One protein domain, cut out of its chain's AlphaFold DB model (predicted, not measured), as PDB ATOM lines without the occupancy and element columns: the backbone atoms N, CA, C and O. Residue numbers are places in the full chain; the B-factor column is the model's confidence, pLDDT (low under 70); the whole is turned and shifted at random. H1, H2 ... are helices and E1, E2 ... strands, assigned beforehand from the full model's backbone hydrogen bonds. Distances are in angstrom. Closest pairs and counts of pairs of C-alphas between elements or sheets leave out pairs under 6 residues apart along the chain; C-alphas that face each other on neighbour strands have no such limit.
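What this domain is: This is residues 17 to 140 of the 376 residues of an uncharacterized protein of Aaosphaeria arxii CBS 175.79 (UniProt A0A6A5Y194). A strongly twisted sheet of six strands curls round the short helix H1, and the longer helix H2 covers the same face near E5 and E6. The loop of the E5 and E6 hairpin sticks out at one end with residues 101 to 106; toward the other end H4 is on the opposite face and H3 only grazes the sheet. The printed part has 124 residues, in the order E1 E2 H1 E3 E4 H2 E5 E6 H3 H4. The sheet's order is E2 E1 E3 E4 E6 E5, all antiparallel, and the class is mixed, helices and strands. It is compact, with a radius of gyration of the C-alphas of 14.9 A and spans of 47 by 34 by 25 A.

How they stand to each other: E1, residues 17 to 19, forms a hairpin with edge strand E2, residues 29 to 32; N 17 and O 31 are 2.8 A apart. H1, residues 33 to 40, follows by a tight link; the closest C-alphas of H1 and E1 are those of Leu 33 and Val 17, 5.9 A apart. E3, residues 45 to 52, bends by 55 degrees at residue 49 and is antiparallel to E1, with N 51 and O 18 2.8 A apart. E2, H1 and E3 make a split strand-helix-strand unit, two strands running the same way with E1 between them, its crossover right-handed. E4, residues 55 to 64, forms a hairpin with E3, N 48 and O 59 being 2.8 A apart. H2, residues 72 to 85, touches H1 with residues 72 to 76 alone, at a steep tilt of 55 degrees, opposite ways; the closest C-alphas, of Gln 34 and Val 76, are 6.3 A apart. E5, residues 90 to 98, and E6, residues 110 to 118, form a hairpin, with N 113 and O 95 2.8 A apart. E6 also neighbours E4, with N 58 and O 118 2.8 A apart. E4, H2 and E5 make a second split unit, with E6 between its strands and a left-handed crossover. H2 has a height over the sheet of 7.7 A. H3, residues 123 to 126, only grazes the sheet, with residues 123 to 125. H4, residues 132 to 139, is on the sheet, on the opposite face from H2; its Phe 138 and Tyr 56 of E4 have C-alphas 7.2 A apart. Every O i to N i+4 pair is within hydrogen-bond range in H1 and H2, and 2 of 4 in H4; H3 is too short for such a pair.

Where its parts are: E1 begins at C-alpha 17, (-28.406, 28.729, 6.113). E3 is 21.0 A long from first to last C-alpha, E4 27.8 A, H2 20.0 A, E5 25.7 A and E6 25.6 A. H4 ends at C-alpha 139, (-10.818, 22.655, 1.955).

The domain as a whole: The two C-alphas farthest apart, of His 105 and Lys 139, are 47.8 A apart. The printed part has no cut, and the link from E5 to E6 is long. Mean pLDDT of the printed part is 83.9; residues 24 to 25, 67 to 68, 100 to 107, 132 and 140 are under 70.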
ATOM      1  N   VAL A  17     -29.253  29.536   6.978       90.88
ATOM      2  CA  VAL A  17     -28.406  28.729   6.113       90.88
ATOM      3  C   VAL A  17     -27.746  29.641   5.085       90.88
ATOM      4  O   VAL A  17     -28.420  30.405   4.400       90.88
ATOM      5  N   THR A  18     -26.425  29.556   4.950       91.69
ATOM      6  CA  THR A  18     -25.698  30.233   3.869       91.69
ATOM      7  C   THR A  18     -25.368  29.229   2.771       91.69
ATOM      8  O   THR A  18     -24.575  28.314   2.990       91.69
ATOM      9  N   LEU A  19     -25.955  29.401   1.591       90.62
ATOM     10  CA  LEU A  19     -25.660  28.626   0.389       90.62
ATOM     11  C   LEU A  19     -24.344  29.115  -0.216       90.62
ATOM     12  O   LEU A  19     -24.201  30.301  -0.527       90.62
ATOM     13  N   LYS A  20     -23.385  28.203  -0.392       89.56
ATOM     14  CA  LYS A  20     -22.132  28.504  -1.088       89.56
ATOM     15  C   LYS A  20     -22.326  28.423  -2.592       89.56
ATOM     16  O   LYS A  20     -22.958  27.497  -3.090       89.56
ATOM     17  N   SER A  21     -21.789  29.413  -3.303       82.31
ATOM     18  CA  SER A  21     -21.804  29.421  -4.763       82.31
ATOM     19  C   SER A  21     -20.603  28.661  -5.323       82.31
ATOM     20  O   SER A  21     -19.464  28.951  -4.965       82.31
ATOM     21  N   ASP A  22     -20.861  27.755  -6.265       74.00
ATOM     22  CA  ASP A  22     -19.815  26.989  -6.960       74.00
ATOM     23  C   ASP A  22     -19.117  27.806  -8.065       74.00
ATOM     24  O   ASP A  22     -18.141  27.364  -8.671       74.00
ATOM     25  N   SER A  23     -19.619  29.008  -8.370       73.56
ATOM     26  CA  SER A  23     -19.081  29.856  -9.438       73.56
ATOM     27  C   SER A  23     -18.020  30.829  -8.908       73.56
ATOM     28  O   SER A  23     -18.291  31.549  -7.942       73.56
ATOM     29  N   PRO A  24     -16.845  30.949  -9.558       62.03
ATOM     30  CA  PRO A  24     -15.854  31.966  -9.214       62.03
ATOM     31  C   PRO A  24     -16.468  33.373  -9.310       62.03
ATOM     32  O   PRO A  24     -16.799  33.841 -10.398       62.03
ATOM     33  N   GLY A  25     -16.642  34.042  -8.165       67.38
ATOM     34  CA  GLY A  25     -17.283  35.363  -8.074       67.38
ATOM     35  C   GLY A  25     -18.790  35.345  -7.784       67.38
ATOM     36  O   GLY A  25     -19.406  36.409  -7.758       67.38
ATOM     37  N   GLY A  26     -19.384  34.174  -7.545       75.12
ATOM     38  CA  GLY A  26     -20.749  34.063  -7.045       75.12
ATOM     39  C   GLY A  26     -20.874  34.598  -5.618       75.12
ATOM     40  O   GLY A  26     -19.986  34.411  -4.786       75.12
ATOM     41  N   HIS A  27     -21.974  35.296  -5.335       80.44
ATOM     42  CA  HIS A  27     -22.291  35.735  -3.980       80.44
ATOM     43  C   HIS A  27     -22.935  34.586  -3.204       80.44
ATOM     44  O   HIS A  27     -23.863  33.951  -3.705       80.44
ATOM     45  N   ASP A  28     -22.451  34.352  -1.985       87.44
ATOM     46  CA  ASP A  28     -23.125  33.482  -1.025       87.44
ATOM     47  C   ASP A  28     -24.543  34.011  -0.759       87.44
ATOM     48  O   ASP A  28     -24.743  35.216  -0.577       87.44
ATOM     49  N   GLU A  29     -25.525  33.114  -0.737       89.69
ATOM     50  CA  GLU A  29     -26.931  33.457  -0.509       89.69
ATOM     51  C   GLU A  29     -27.340  33.010   0.898       89.69
ATOM     52  O   GLU A  29     -27.238  31.832   1.232       89.69
ATOM     53  N   GLU A  30     -27.792  33.939   1.741       89.25
ATOM     54  CA  GLU A  30     -28.382  33.608   3.044       89.25
ATOM     55  C   GLU A  30     -29.894  33.414   2.898       89.25
ATOM     56  O   GLU A  30     -30.602  34.305   2.426       89.25
ATOM     57  N   CYS A  31     -30.393  32.260   3.334       90.19
ATOM     58  CA  CYS A  31     -31.817  31.956   3.409       90.19
ATOM     59  C   CYS A  31     -32.134  31.190   4.697       90.19
ATOM     60  O   CYS A  31     -31.240  30.831   5.467       90.19
ATOM     61  N   TYR A  32     -33.412  30.932   4.945       91.75
ATOM     62  CA  TYR A  32     -33.807  30.014   6.003       91.75
ATOM     63  C   TYR A  32     -33.858  28.566   5.502       91.75
ATOM     64  O   TYR A  32     -33.993  28.315   4.300       91.75
ATOM     65  N   LEU A  33     -33.729  27.592   6.409       91.50
ATOM     66  CA  LEU A  33     -33.766  26.174   6.049       91.50
ATOM     67  C   LEU A  33     -35.141  25.773   5.505       91.50
ATOM     68  O   LEU A  33     -35.210  24.983   4.562       91.50
ATOM     69  N   GLN A  34     -36.220  26.349   6.044       92.06
ATOM     70  CA  GLN A  34     -37.568  26.175   5.502       92.06
ATOM     71  C   GLN A  34     -37.652  26.635   4.040       92.06
ATOM     72  O   GLN A  34     -38.119  25.887   3.180       92.06
ATOM     73  N   ASP A  35     -37.136  27.830   3.740       90.06
ATOM     74  CA  ASP A  35     -37.112  28.370   2.376       90.06
ATOM     75  C   ASP A  35     -36.287  27.482   1.438       90.06
ATOM     76  O   ASP A  35     -36.670  27.267   0.289       90.06
ATOM     77  N   LEU A  36     -35.177  26.917   1.924       92.88
ATOM     78  CA  LEU A  36     -34.356  25.985   1.155       92.88
ATOM     79  C   LEU A  36     -35.109  24.678   0.845       92.88
ATOM     80  O   LEU A  36     -35.090  24.212  -0.296       92.88
ATOM     81  N   LEU A  37     -35.813  24.097   1.820       91.06
ATOM     82  CA  LEU A  37     -36.638  22.895   1.628       91.06
ATOM     83  C   LEU A  37     -37.776  23.127   0.624       91.06
ATOM     84  O   LEU A  37     -38.067  22.253  -0.194       91.06
ATOM     85  N   ILE A  38     -38.393  24.310   0.652       90.50
ATOM     86  CA  ILE A  38     -39.428  24.697  -0.315       90.50
ATOM     87  C   ILE A  38     -38.801  24.927  -1.691       90.50
ATOM     88  O   ILE A  38     -39.277  24.382  -2.681       90.50
ATOM     89  N   ARG A  39     -37.695  25.668  -1.779       88.62
ATOM     90  CA  ARG A  39     -37.010  25.953  -3.049       88.62
ATOM     91  C   ARG A  39     -36.583  24.682  -3.777       88.62
ATOM     92  O   ARG A  39     -36.756  24.582  -4.987       88.62
ATOM     93  N   THR A  40     -36.054  23.707  -3.044       88.62
ATOM     94  CA  THR A  40     -35.603  22.421  -3.601       88.62
ATOM     95  C   THR A  40     -36.738  21.527  -4.080       88.62
ATOM     96  O   THR A  40     -36.502  20.619  -4.872       88.62
ATOM     97  N   SER A  41     -37.981  21.817  -3.684       83.00
ATOM     98  CA  SER A  41     -39.155  21.068  -4.142       83.00
ATOM     99  C   SER A  41     -39.491  21.278  -5.627       83.00
ATOM    100  O   SER A  41     -40.243  20.499  -6.215       83.00
ATOM    101  N   HIS A  42     -38.925  22.308  -6.260       84.00
ATOM    102  CA  HIS A  42     -39.122  22.581  -7.684       84.00
ATOM    103  C   HIS A  42     -38.274  21.694  -8.606       84.00
ATOM    104  O   HIS A  42     -38.603  21.543  -9.785       84.00
ATOM    105  N   ASP A  43     -37.230  21.065  -8.073       86.19
ATOM    106  CA  ASP A  43     -36.311  20.211  -8.816       86.19
ATOM    107  C   ASP A  43     -36.546  18.729  -8.480       86.19
ATOM    108  O   ASP A  43     -37.053  18.364  -7.419       86.19
ATOM    109  N   LYS A  44     -36.157  17.821  -9.386       86.69
ATOM    110  CA  LYS A  44     -36.212  16.372  -9.098       86.69
ATOM    111  C   LYS A  44     -35.167  15.958  -8.063       86.69
ATOM    112  O   LYS A  44     -35.434  15.088  -7.234       86.69
ATOM    113  N   THR A  45     -33.989  16.565  -8.146       89.06
ATOM    114  CA  THR A  45     -32.855  16.321  -7.265       89.06
ATOM    115  C   THR A  45     -32.028  17.595  -7.206       89.06
ATOM    116  O   THR A  45     -31.667  18.128  -8.255       89.06
ATOM    117  N   SER A  46     -31.698  18.044  -6.000       91.12
ATOM    118  CA  SER A  46     -30.859  19.221  -5.781       91.12
ATOM    119  C   SER A  46     -29.829  18.945  -4.699       91.12
ATOM    120  O   SER A  46     -30.026  18.121  -3.800       91.12
ATOM    121  N   ARG A  47     -28.707  19.652  -4.786       91.19
ATOM    122  CA  ARG A  47     -27.584  19.521  -3.867       91.19
ATOM    123  C   ARG A  47     -26.985  20.895  -3.618       91.19
ATOM    124  O   ARG A  47     -26.816  21.656  -4.563       91.19
ATOM    125  N   PHE A  48     -26.664  21.178  -2.361       92.12
ATOM    126  CA  PHE A  48     -26.073  22.440  -1.939       92.12
ATOM    127  C   PHE A  48     -25.011  22.196  -0.877       92.12
ATOM    128  O   PHE A  48     -25.196  21.379   0.031       92.12
ATOM    129  N   ILE A  49     -23.929  22.962  -0.952       91.25
ATOM    130  CA  ILE A  49     -23.025  23.146   0.176       91.25
ATOM    131  C   ILE A  49     -23.580  24.292   1.007       91.25
ATOM    132  O   ILE A  49     -23.728  25.417   0.525       91.25
ATOM    133  N   VAL A  50     -23.896  23.998   2.262       94.06
ATOM    134  CA  VAL A  50     -24.501  24.962   3.173       94.06
ATOM    135  C   VAL A  50     -23.616  25.221   4.380       94.06
ATOM    136  O   VAL A  50     -22.940  24.319   4.872       94.06
ATOM    137  N   VAL A  51     -23.635  26.452   4.882       91.88
ATOM    138  CA  VAL A  51     -23.040  26.811   6.168       91.88
ATOM    139  C   VAL A  51     -24.152  27.092   7.167       91.88
ATOM    140  O   VAL A  51     -24.981  27.969   6.940       91.88
ATOM    141  N   ILE A  52     -24.143  26.362   8.280       92.50
ATOM    142  CA  ILE A  52     -25.067  26.541   9.406       92.50
ATOM    143  C   ILE A  52     -24.216  26.680  10.664       92.50
ATOM    144  O   ILE A  52     -23.330  25.859  10.893       92.50
ATOM    145  N   GLU A  53     -24.429  27.737  11.453       87.38
ATOM    146  CA  GLU A  53     -23.675  27.994  12.696       87.38
ATOM    147  C   GLU A  53     -22.150  27.800  12.548       87.38
ATOM    148  O   GLU A  53     -21.486  27.208  13.401       87.38
ATOM    149  N   TYR A  54     -21.575  28.303  11.450       86.75
ATOM    150  CA  TYR A  54     -20.137  28.221  11.137       86.75
ATOM    151  C   TYR A  54     -19.603  26.825  10.782       86.75
ATOM    152  O   TYR A  54     -18.387  26.632  10.750       86.75
ATOM    153  N   LYS A  55     -20.468  25.851  10.499       89.56
ATOM    154  CA  LYS A  55     -20.076  24.520  10.024       89.56
ATOM    155  C   LYS A  55     -20.591  24.289   8.613       89.56
ATOM    156  O   LYS A  55     -21.718  24.660   8.297       89.56
ATOM    157  N   TYR A  56     -19.758  23.666   7.787       91.94
ATOM    158  CA  TYR A  56     -20.168  23.194   6.473       91.94
ATOM    159  C   TYR A  56     -20.978  21.906   6.595       91.94
ATOM    160  O   TYR A  56     -20.610  21.002   7.348       91.94
ATOM    161  N   TYR A  57     -22.032  21.823   5.796       93.81
ATOM    162  CA  TYR A  57     -22.824  20.626   5.590       93.81
ATOM    163  C   TYR A  57     -23.092  20.445   4.101       93.81
ATOM    164  O   TYR A  57     -23.166  21.410   3.337       93.81
ATOM    165  N   LEU A  58     -23.281  19.195   3.704       93.38
ATOM    166  CA  LEU A  58     -23.841  18.854   2.415       93.38
ATOM    167  C   LEU A  58     -25.341  18.614   2.587       93.38
ATOM    168  O   LEU A  58     -25.751  17.707   3.319       93.38
ATOM    169  N   PHE A  59     -26.139  19.439   1.914       94.69
ATOM    170  CA  PHE A  59     -27.590  19.342   1.877       94.69
ATOM    171  C   PHE A  59     -28.026  18.746   0.538       94.69
ATOM    172  O   PHE A  59     -27.706  19.276  -0.527       94.69
ATOM    173  N   HIS A  60     -28.735  17.625   0.583       93.69
ATOM    174  CA  HIS A  60     -29.180  16.885  -0.590       93.69
ATOM    175  C   HIS A  60     -30.678  16.627  -0.504       93.69
ATOM    176  O   HIS A  60     -31.161  16.159   0.521       93.69
ATOM    177  N   VAL A  61     -31.404  16.890  -1.585       93.81
ATOM    178  CA  VAL A  61     -32.849  16.670  -1.668       93.81
ATOM    179  C   VAL A  61     -33.155  15.880  -2.924       93.81
ATOM    180  O   VAL A  61     -32.669  16.213  -4.003       93.81
ATOM    181  N   THR A  62     -33.973  14.839  -2.801       92.88
ATOM    182  CA  THR A  62     -34.478  14.085  -3.951       92.88
ATOM    183  C   THR A  62     -35.967  13.828  -3.812       92.88
ATOM    184  O   THR A  62     -36.451  13.473  -2.738       92.88
ATOM    185  N   ARG A  63     -36.707  13.971  -4.910       92.56
ATOM    186  CA  ARG A  63     -38.120  13.599  -4.965       92.56
ATOM    187  C   ARG A  63     -38.257  12.085  -4.822       92.56
ATOM    188  O   ARG A  63     -37.520  11.327  -5.454       92.56
ATOM    189  N   VAL A  64     -39.217  11.650  -4.015       90.06
ATOM    190  CA  VAL A  64     -39.538  10.236  -3.790       90.06
ATOM    191  C   VAL A  64     -41.012   9.970  -4.098       90.06
ATOM    192  O   VAL A  64     -41.815  10.898  -4.202       90.06
ATOM    193  N   GLY A  65     -41.362   8.700  -4.315       84.94
ATOM    194  CA  GLY A  65     -42.762   8.283  -4.455       84.94
ATOM    195  C   GLY A  65     -43.526   8.404  -3.133       84.94
ATOM    196  O   GLY A  65     -42.901   8.590  -2.094       84.94
ATOM    197  N   ASP A  66     -44.859   8.294  -3.187       71.25
ATOM    198  CA  ASP A  66     -45.785   8.494  -2.059       71.25
ATOM    199  C   ASP A  66     -45.453   7.621  -0.836       71.25
ATOM    200  O   ASP A  66     -45.975   6.525  -0.634       71.25
ATOM    201  N   THR A  67     -44.569   8.139   0.009       67.25
ATOM    202  CA  THR A  67     -44.269   7.655   1.352       67.25
ATOM    203  C   THR A  67     -44.869   8.626   2.357       67.25
ATOM    204  O   THR A  67     -44.924   9.826   2.087       67.25
ATOM    205  N   ALA A  68     -45.303   8.129   3.519       57.22
ATOM    206  CA  ALA A  68     -45.760   8.973   4.621       57.22
ATOM    207  C   ALA A  68     -44.715  10.070   4.904       57.22
ATOM    208  O   ALA A  68     -43.582   9.768   5.274       57.22
ATOM    209  N   ALA A  69     -45.093  11.322   4.653       74.62
ATOM    210  CA  ALA A  69     -44.204  12.475   4.644       74.62
ATOM    211  C   ALA A  69     -44.661  13.483   5.703       74.62
ATOM    212  O   ALA A  69     -45.858  13.758   5.816       74.62
ATOM    213  N   MET A  70     -43.715  13.998   6.488       90.81
ATOM    214  CA  MET A  70     -43.986  15.050   7.471       90.81
ATOM    215  C   MET A  70     -44.116  16.419   6.794       90.81
ATOM    216  O   MET A  70     -43.715  16.580   5.639       90.81
ATOM    217  N   GLU A  71     -44.688  17.400   7.489       92.25
ATOM    218  CA  GLU A  71     -44.731  18.772   6.973       92.25
ATOM    219  C   GLU A  71     -43.316  19.381   6.942       92.25
ATOM    220  O   GLU A  71     -42.391  18.892   7.602       92.25
ATOM    221  N   VAL A  72     -43.121  20.458   6.175       91.38
ATOM    222  CA  VAL A  72     -41.813  21.134   6.071       91.38
ATOM    223  C   VAL A  72     -41.314  21.573   7.454       91.38
ATOM    224  O   VAL A  72     -40.133  21.426   7.765       91.38
ATOM    225  N   GLU A  73     -42.207  22.057   8.314       91.06
ATOM    226  CA  GLU A  73     -41.897  22.533   9.665       91.06
ATOM    227  C   GLU A  73     -41.356  21.419  10.578       91.06
ATOM    228  O   GLU A  73     -40.441  21.638  11.383       91.06
ATOM    229  N   ASP A  74     -41.886  20.203  10.435       91.06
ATOM    230  CA  ASP A  74     -41.414  19.036  11.179       91.06
ATOM    231  C   ASP A  74     -40.012  18.636  10.706       91.06
ATOM    232  O   ASP A  74     -39.128  18.348  11.520       91.06
ATOM    233  N   ALA A  75     -39.766  18.698   9.394       92.19
ATOM    234  CA  ALA A  75     -38.452  18.430   8.820       92.19
ATOM    235  C   ALA A  75     -37.399  19.438   9.301       92.19
ATOM    236  O   ALA A  75     -36.305  19.034   9.700       92.19
ATOM    237  N   VAL A  76     -37.736  20.733   9.346       93.44
ATOM    238  CA  VAL A  76     -36.864  21.778   9.916       93.44
ATOM    239  C   VAL A  76     -36.525  21.462  11.372       93.44
ATOM    240  O   VAL A  76     -35.359  21.540  11.754       93.44
ATOM    241  N   THR A  77     -37.504  21.021  12.166       91.62
ATOM    242  CA  THR A  77     -37.288  20.648  13.575       91.62
ATOM    243  C   THR A  77     -36.308  19.476  13.714       91.62
ATOM    244  O   THR A  77     -35.445  19.485  14.596       91.62
ATOM    245  N   VAL A  78     -36.390  18.477  12.829       92.56
ATOM    246  CA  VAL A  78     -35.447  17.344  12.791       92.56
ATOM    247  C   VAL A  78     -34.026  17.820  12.467       92.56
ATOM    248  O   VAL A  78     -33.074  17.424  13.149       92.56
ATOM    249  N   PHE A  79     -33.868  18.691  11.468       94.38
ATOM    250  CA  PHE A  79     -32.562  19.236  11.095       94.38
ATOM    251  C   PHE A  79     -31.972  20.156  12.172       94.38
ATOM    252  O   PHE A  79     -30.784  20.041  12.471       94.38
ATOM    253  N   ASP A  80     -32.779  21.005  12.812       92.06
ATOM    254  CA  ASP A  80     -32.357  21.834  13.949       92.06
ATOM    255  C   ASP A  80     -31.882  20.973  15.125       92.06
ATOM    256  O   ASP A  80     -30.794  21.192  15.665       92.06
ATOM    257  N   GLY A  81     -32.618  19.907  15.452       90.12
ATOM    258  CA  GLY A  81     -32.192  18.923  16.446       90.12
ATOM    259  C   GLY A  81     -30.848  18.271  16.099       90.12
ATOM    260  O   GLY A  81     -29.976  18.138  16.965       90.12
ATOM    261  N   PHE A  82     -30.640  17.912  14.832       93.56
ATOM    262  CA  PHE A  82     -29.370  17.371  14.351       93.56
ATOM    263  C   PHE A  82     -28.218  18.374  14.502       93.56
ATOM    264  O   PHE A  82     -27.223  18.036  15.153       93.56
ATOM    265  N   VAL A  83     -28.369  19.604  13.991       91.69
ATOM    266  CA  VAL A  83     -27.339  20.661  14.056       91.69
ATOM    267  C   VAL A  83     -26.955  20.960  15.506       91.69
ATOM    268  O   VAL A  83     -25.765  20.996  15.828       91.69
ATOM    269  N   ARG A  84     -27.945  21.075  16.401       89.38
ATOM    270  CA  ARG A  84     -27.719  21.331  17.832       89.38
ATOM    271  C   ARG A  84     -27.070  20.160  18.556       89.38
ATOM    272  O   ARG A  84     -26.258  20.372  19.455       89.38
ATOM    273  N   SER A  85     -27.438  18.924  18.209       89.19
ATOM    274  CA  SER A  85     -26.888  17.741  18.875       89.19
ATOM    275  C   SER A  85     -25.423  17.507  18.507       89.19
ATOM    276  O   SER A  85     -24.631  17.154  19.378       89.19
ATOM    277  N   GLY A  86     -25.064  17.685  17.227       83.81
ATOM    278  CA  GLY A  86     -23.725  17.422  16.693       83.81
ATOM    279  C   GLY A  86     -23.212  15.991  16.908       83.81
ATOM    280  O   GLY A  86     -22.000  15.792  16.903       83.81
ATOM    281  N   ARG A  87     -24.096  15.014  17.174       80.81
ATOM    282  CA  ARG A  87     -23.715  13.636  17.555       80.81
ATOM    283  C   ARG A  87     -23.738  12.626  16.410       80.81
ATOM    284  O   ARG A  87     -23.175  11.551  16.574       80.81
ATOM    285  N   ALA A  88     -24.421  12.931  15.313       87.88
ATOM    286  CA  ALA A  88     -24.565  12.038  14.167       87.88
ATOM    287  C   ALA A  88     -23.823  12.603  12.949       87.88
ATOM    288  O   ALA A  88     -23.662  13.816  12.837       87.88
ATOM    289  N   ASP A  89     -23.414  11.732  12.026       89.50
ATOM    290  CA  ASP A  89     -22.713  12.144  10.800       89.50
ATOM    291  C   ASP A  89     -23.663  12.711   9.737       89.50
ATOM    292  O   ASP A  89     -23.271  13.537   8.913       89.50
ATOM    293  N   PHE A  90     -24.927  12.284   9.756       94.94
ATOM    294  CA  PHE A  90     -25.986  12.803   8.898       94.94
ATOM    295  C   PHE A  90     -27.363  12.596   9.533       94.94
ATOM    296  O   PHE A  90     -27.531  11.791  10.452       94.94
ATOM    297  N   VAL A  91     -28.358  13.300   9.004       95.38
ATOM    298  CA  VAL A  91     -29.778  13.071   9.275       95.38
ATOM    299  C   VAL A  91     -30.550  13.114   7.962       95.38
ATOM    300  O   VAL A  91     -30.248  13.926   7.085       95.38
ATOM    301  N   SER A  92     -31.546  12.241   7.831       94.81
ATOM    302  CA  SER A  92     -32.436  12.190   6.672       94.81
ATOM    303  C   SER A  92     -33.886  12.226   7.123       94.81
ATOM    304  O   SER A  92     -34.237  11.581   8.111       94.81
ATOM    305  N   THR A  93     -34.730  12.941   6.389       93.81
ATOM    306  CA  THR A  93     -36.161  13.017   6.675       93.81
ATOM    307  C   THR A  93     -37.001  13.075   5.402       93.81
ATOM    308  O   THR A  93     -36.574  13.627   4.385       93.81
ATOM    309  N   PHE A  94     -38.193  12.484   5.468       93.75
ATOM    310  CA  PHE A  94     -39.185  12.507   4.399       93.75
ATOM    311  C   PHE A  94     -40.186  13.619   4.658       93.75
ATOM    312  O   PHE A  94     -40.904  13.551   5.653       93.75
ATOM    313  N   TYR A  95     -40.274  14.596   3.762       93.12
ATOM    314  CA  TYR A  95     -41.183  15.728   3.903       93.12
ATOM    315  C   TYR A  95     -42.006  15.948   2.640       93.12
ATOM    316  O   TYR A  95     -41.623  15.503   1.556       93.12
ATOM    317  N   LYS A  96     -43.158  16.603   2.783       93.06
ATOM    318  CA  LYS A  96     -44.018  16.969   1.657       93.06
ATOM    319  C   LYS A  96     -44.083  18.475   1.482       93.06
ATOM    320  O   LYS A  96     -43.980  19.229   2.445       93.06
ATOM    321  N   VAL A  97     -44.267  18.895   0.237       90.38
ATOM    322  CA  VAL A  97     -44.521  20.293  -0.112       90.38
ATOM    323  C   VAL A  97     -45.809  20.363  -0.910       90.38
ATOM    324  O   VAL A  97     -45.942  19.719  -1.958       90.38
ATOM    325  N   ASP A  98     -46.752  21.154  -0.411       87.19
ATOM    326  CA  ASP A  98     -47.968  21.484  -1.137       87.19
ATOM    327  C   ASP A  98     -47.662  22.607  -2.124       87.19
ATOM    328  O   ASP A  98     -47.282  23.719  -1.751       87.19
ATOM    329  N   ASN A  99     -47.823  22.319  -3.414       73.31
ATOM    330  CA  ASN A  99     -47.524  23.269  -4.479       73.31
ATOM    331  C   ASN A  99     -48.678  24.279  -4.638       73.31
ATOM    332  O   ASN A  99     -49.373  24.306  -5.651       73.31
ATOM    333  N   ALA A 100     -48.930  25.082  -3.600       58.81
ATOM    334  CA  ALA A 100     -50.019  26.061  -3.559       58.81
ATOM    335  C   ALA A 100     -49.700  27.373  -4.311       58.81
ATOM    336  O   ALA A 100     -50.557  28.245  -4.416       58.81
ATOM    337  N   LEU A 101     -48.475  27.527  -4.835       52.41
ATOM    338  CA  LEU A 101     -47.983  28.754  -5.482       52.41
ATOM    339  C   LEU A 101     -48.199  28.810  -7.003       52.41
ATOM    340  O   LEU A 101     -47.883  29.826  -7.628       52.41
ATOM    341  N   SER A 102     -48.741  27.758  -7.622       50.78
ATOM    342  CA  SER A 102     -49.141  27.844  -9.026       50.78
ATOM    343  C   SER A 102     -50.461  28.605  -9.123       50.78
ATOM    344  O   SER A 102     -51.510  28.082  -8.769       50.78
ATOM    345  N   ASN A 103     -50.434  29.832  -9.650       50.81
ATOM    346  CA  ASN A 103     -51.635  30.616  -9.983       50.81
ATOM    347  C   ASN A 103     -52.508  29.973 -11.095       50.81
ATOM    348  O   ASN A 103     -53.429  30.616 -11.601       50.81
ATOM    349  N   SER A 104     -52.229  28.733 -11.513       54.19
ATOM    350  CA  SER A 104     -53.104  27.955 -12.388       54.19
ATOM    351  C   SER A 104     -54.158  27.227 -11.547       54.19
ATOM    352  O   SER A 104     -53.865  26.695 -10.485       54.19
ATOM    353  N   HIS A 105     -55.400  27.155 -12.033       60.47
ATOM    354  CA  HIS A 105     -56.502  26.360 -11.459       60.47
ATOM    355  C   HIS A 105     -56.236  24.825 -11.442       60.47
ATOM    356  O   HIS A 105     -57.173  24.024 -11.446       60.47
ATOM    357  N   GLU A 106     -54.976  24.386 -11.461       57.16
ATOM    358  CA  GLU A 106     -54.580  22.983 -11.405       57.16
ATOM    359  C   GLU A 106     -54.625  22.446  -9.974       57.16
ATOM    360  O   GLU A 106     -54.306  23.131  -9.004       57.16
ATOM    361  N   LYS A 107     -55.053  21.184  -9.853       64.44
ATOM    362  CA  LYS A 107     -55.114  20.442  -8.591       64.44
ATOM    363  C   LYS A 107     -53.799  20.590  -7.822       64.44
ATOM    364  O   LYS A 107     -52.738  20.306  -8.380       64.44
ATOM    365  N   VAL A 108     -53.897  20.959  -6.542       71.12
ATOM    366  CA  VAL A 108     -52.773  20.958  -5.594       71.12
ATOM    367  C   VAL A 108     -52.112  19.584  -5.659       71.12
ATOM    368  O   VAL A 108     -52.712  18.575  -5.293       71.12
ATOM    369  N   SER A 109     -50.907  19.545  -6.220       78.19
ATOM    370  CA  SER A 109     -50.090  18.340  -6.270       78.19
ATOM    371  C   SER A 109     -49.153  18.376  -5.075       78.19
ATOM    372  O   SER A 109     -48.269  19.230  -4.986       78.19
ATOM    373  N   THR A 110     -49.390  17.469  -4.133       85.06
ATOM    374  CA  THR A 110     -48.482  17.223  -3.015       85.06
ATOM    375  C   THR A 110     -47.325  16.376  -3.524       85.06
ATOM    376  O   THR A 110     -47.522  15.366  -4.203       85.06
ATOM    377  N   HIS A 111     -46.109  16.808  -3.220       89.25
ATOM    378  CA  HIS A 111     -44.890  16.130  -3.632       89.25
ATOM    379  C   HIS A 111     -44.084  15.716  -2.408       89.25
ATOM    380  O   HIS A 111     -43.862  16.547  -1.530       89.25
ATOM    381  N   SER A 112     -43.631  14.461  -2.374       92.62
ATOM    382  CA  SER A 112     -42.789  13.925  -1.301       92.62
ATOM    383  C   SER A 112     -41.310  13.961  -1.678       92.62
ATOM    384  O   SER A 112     -40.923  13.656  -2.810       92.62
ATOM    385  N   PHE A 113     -40.472  14.299  -0.706       93.44
ATOM    386  CA  PHE A 113     -39.033  14.459  -0.862       93.44
ATOM    387  C   PHE A 113     -38.292  13.796   0.294       93.44
ATOM    388  O   PHE A 113     -38.754  13.798   1.431       93.44
ATOM    389  N   LEU A 114     -37.114  13.258  -0.004       93.81
ATOM    390  CA  LEU A 114     -36.112  12.864   0.975       93.81
ATOM    391  C   LEU A 114     -35.055  13.967   1.023       93.81
ATOM    392  O   LEU A 114     -34.337  14.163   0.040       93.81
ATOM    393  N   ALA A 115     -34.961  14.667   2.152       94.75
ATOM    394  CA  ALA A 115     -33.869  15.593   2.429       94.75
ATOM    395  C   ALA A 115     -32.851  14.937   3.361       94.75
ATOM    396  O   ALA A 115     -33.221  14.332   4.367       94.75
ATOM    397  N   THR A 116     -31.573  15.104   3.048       95.12
ATOM    398  CA  THR A 116     -30.441  14.647   3.848       95.12
ATOM    399  C   THR A 116     -29.506  15.817   4.109       95.12
ATOM    400  O   THR A 116     -29.069  16.493   3.179       95.12
ATOM    401  N   LEU A 117     -29.169  16.030   5.378       95.25
ATOM    402  CA  LEU A 117     -28.146  16.972   5.815       95.25
ATOM    403  C   LEU A 117     -27.006  16.163   6.426       95.25
ATOM    404  O   LEU A 117     -27.225  15.370   7.340       95.25
ATOM    405  N   SER A 118     -25.797  16.332   5.904       94.69
ATOM    406  CA  SER A 118     -24.646  15.505   6.278       94.69
ATOM    407  C   SER A 118     -23.395  16.332   6.511       94.69
ATOM    408  O   SER A 118     -23.197  17.382   5.898       94.69
ATOM    409  N   HIS A 119     -22.540  15.853   7.408       91.25
ATOM    410  CA  HIS A 119     -21.199  16.385   7.569       91.25
ATOM    411  C   HIS A 119     -20.314  16.004   6.370       91.25
ATOM    412  O   HIS A 119     -20.448  14.900   5.841       91.25
ATOM    413  N   PRO A 120     -19.356  16.864   5.975       85.44
ATOM    414  CA  PRO A 120     -18.511  16.644   4.798       85.44
ATOM    415  C   PRO A 120     -17.412  15.585   4.979       85.44
ATOM    416  O   PRO A 120     -16.462  15.526   4.209       85.44
ATOM    417  N   TRP A 121     -17.517  14.776   6.029       82.38
ATOM    418  CA  TRP A 121     -16.607  13.679   6.365       82.38
ATOM    419  C   TRP A 121     -17.365  12.410   6.785       82.38
ATOM    420  O   TRP A 121     -16.769  11.492   7.340       82.38
ATOM    421  N   GLY A 122     -18.692  12.387   6.615       78.56
ATOM    422  CA  GLY A 122     -19.524  11.242   6.976       78.56
ATOM    423  C   GLY A 122     -19.622  10.205   5.848       78.56
ATOM    424  O   GLY A 122     -19.463  10.554   4.682       78.56
ATOM    425  N   PRO A 123     -20.009   8.953   6.146       75.75
ATOM    426  CA  PRO A 123     -20.112   7.883   5.142       75.75
ATOM    427  C   PRO A 123     -21.099   8.199   4.003       75.75
ATOM    428  O   PRO A 123     -20.938   7.728   2.880       75.75
ATOM    429  N   PHE A 124     -22.120   9.023   4.270       75.94
ATOM    430  CA  PHE A 124     -23.029   9.519   3.235       75.94
ATOM    431  C   PHE A 124     -22.315  10.432   2.231       75.94
ATOM    432  O   PHE A 124     -22.551  10.316   1.031       75.94
ATOM    433  N   PHE A 125     -21.417  11.299   2.701       78.38
ATOM    434  CA  PHE A 125     -20.607  12.165   1.849       78.38
ATOM    435  C   PHE A 125     -19.711  11.345   0.915       78.38
ATOM    436  O   PHE A 125     -19.716  11.585  -0.288       78.38
ATOM    437  N   ASP A 126     -19.040  10.318   1.446       74.81
ATOM    438  CA  ASP A 126     -18.158   9.435   0.667       74.81
ATOM    439  C   ASP A 126     -18.909   8.650  -0.419       74.81
ATOM    440  O   ASP A 126     -18.353   8.324  -1.467       74.81
ATOM    441  N   SER A 127     -20.194   8.362  -0.190       76.00
ATOM    442  CA  SER A 127     -21.045   7.676  -1.170       76.00
ATOM    443  C   SER A 127     -21.502   8.564  -2.332       76.00
ATOM    444  O   SER A 127     -22.011   8.056  -3.333       76.00
ATOM    445  N   LEU A 128     -21.333   9.885  -2.227       75.75
ATOM    446  CA  LEU A 128     -21.728  10.823  -3.267       75.75
ATOM    447  C   LEU A 128     -20.531  11.117  -4.170       75.75
ATOM    448  O   LEU A 128     -19.516  11.653  -3.739       75.75
ATOM    449  N   SER A 129     -20.663  10.823  -5.466       71.81
ATOM    450  CA  SER A 129     -19.701  11.280  -6.472       71.81
ATOM    451  C   SER A 129     -19.818  12.802  -6.626       71.81
ATOM    452  O   SER A 129     -20.631  13.299  -7.412       71.81
ATOM    453  N   LEU A 130     -19.066  13.546  -5.812       76.06
ATOM    454  CA  LEU A 130     -19.031  15.005  -5.848       76.06
ATOM    455  C   LEU A 130     -18.050  15.508  -6.922       76.06
ATOM    456  O   LEU A 130     -16.953  14.958  -7.054       76.06
ATOM    457  N   PRO A 131     -18.413  16.557  -7.682       75.25
ATOM    458  CA  PRO A 131     -17.472  17.299  -8.512       75.25
ATOM    459  C   PRO A 131     -16.268  17.818  -7.710       75.25
ATOM    460  O   PRO A 131     -16.375  18.135  -6.528       75.25
ATOM    461  N   ILE A 132     -15.116  17.966  -8.372       68.06
ATOM    462  CA  ILE A 132     -13.878  18.465  -7.739       68.06
ATOM    463  C   ILE A 132     -14.067  19.876  -7.148       68.06
ATOM    464  O   ILE A 132     -13.526  20.157  -6.082       68.06
ATOM    465  N   ALA A 133     -14.868  20.731  -7.795       70.31
ATOM    466  CA  ALA A 133     -15.162  22.089  -7.325       70.31
ATOM    467  C   ALA A 133     -15.801  22.102  -5.921       70.31
ATOM    468  O   ALA A 133     -15.378  22.857  -5.047       70.31
ATOM    469  N   ASP A 134     -16.738  21.188  -5.668       73.44
ATOM    470  CA  ASP A 134     -17.411  21.024  -4.377       73.44
ATOM    471  C   ASP A 134     -16.409  20.614  -3.283       73.44
ATOM    472  O   ASP A 134     -16.454  21.110  -2.157       73.44
ATOM    473  N   LEU A 135     -15.451  19.741  -3.619       74.88
ATOM    474  CA  LEU A 135     -14.404  19.289  -2.695       74.88
ATOM    475  C   LEU A 135     -13.428  20.413  -2.313       74.88
ATOM    476  O   LEU A 135     -12.885  20.405  -1.205       74.88
ATOM    477  N   GLU A 136     -13.187  21.379  -3.200       77.50
ATOM    478  CA  GLU A 136     -12.332  22.539  -2.916       77.50
ATOM    479  C   GLU A 136     -12.991  23.535  -1.950       77.50
ATOM    480  O   GLU A 136     -12.301  24.146  -1.121       77.50
ATOM    481  N   LEU A 137     -14.324  23.637  -1.966       74.94
ATOM    482  CA  LEU A 137     -15.075  24.479  -1.031       74.94
ATOM    483  C   LEU A 137     -14.950  23.995   0.422       74.94
ATOM    484  O   LEU A 137     -14.837  24.823   1.326       74.94
ATOM    485  N   PHE A 138     -14.867  22.680   0.658       76.69
ATOM    486  CA  PHE A 138     -14.649  22.120   2.002       76.69
ATOM    487  C   PHE A 138     -13.204  22.255   2.506       76.69
ATOM    488  O   PHE A 138     -12.966  22.212   3.713       76.69
ATOM    489  N   LYS A 139     -12.233  22.433   1.601       74.06
ATOM    490  CA  LYS A 139     -10.818  22.655   1.955       74.06
ATOM    491  C   LYS A 139     -10.517  24.113   2.302       74.06
ATOM    492  O   LYS A 139      -9.480  24.398   2.903       74.06
ATOM    493  N   SER A 140     -11.401  25.034   1.924       65.94
ATOM    494  CA  SER A 140     -11.216  26.462   2.159       65.94
ATOM    495  C   SER A 140     -11.522  26.820   3.623       65.94
ATOM    496  O   SER A 140     -12.600  26.495   4.122       65.94
TER     497      SER A 140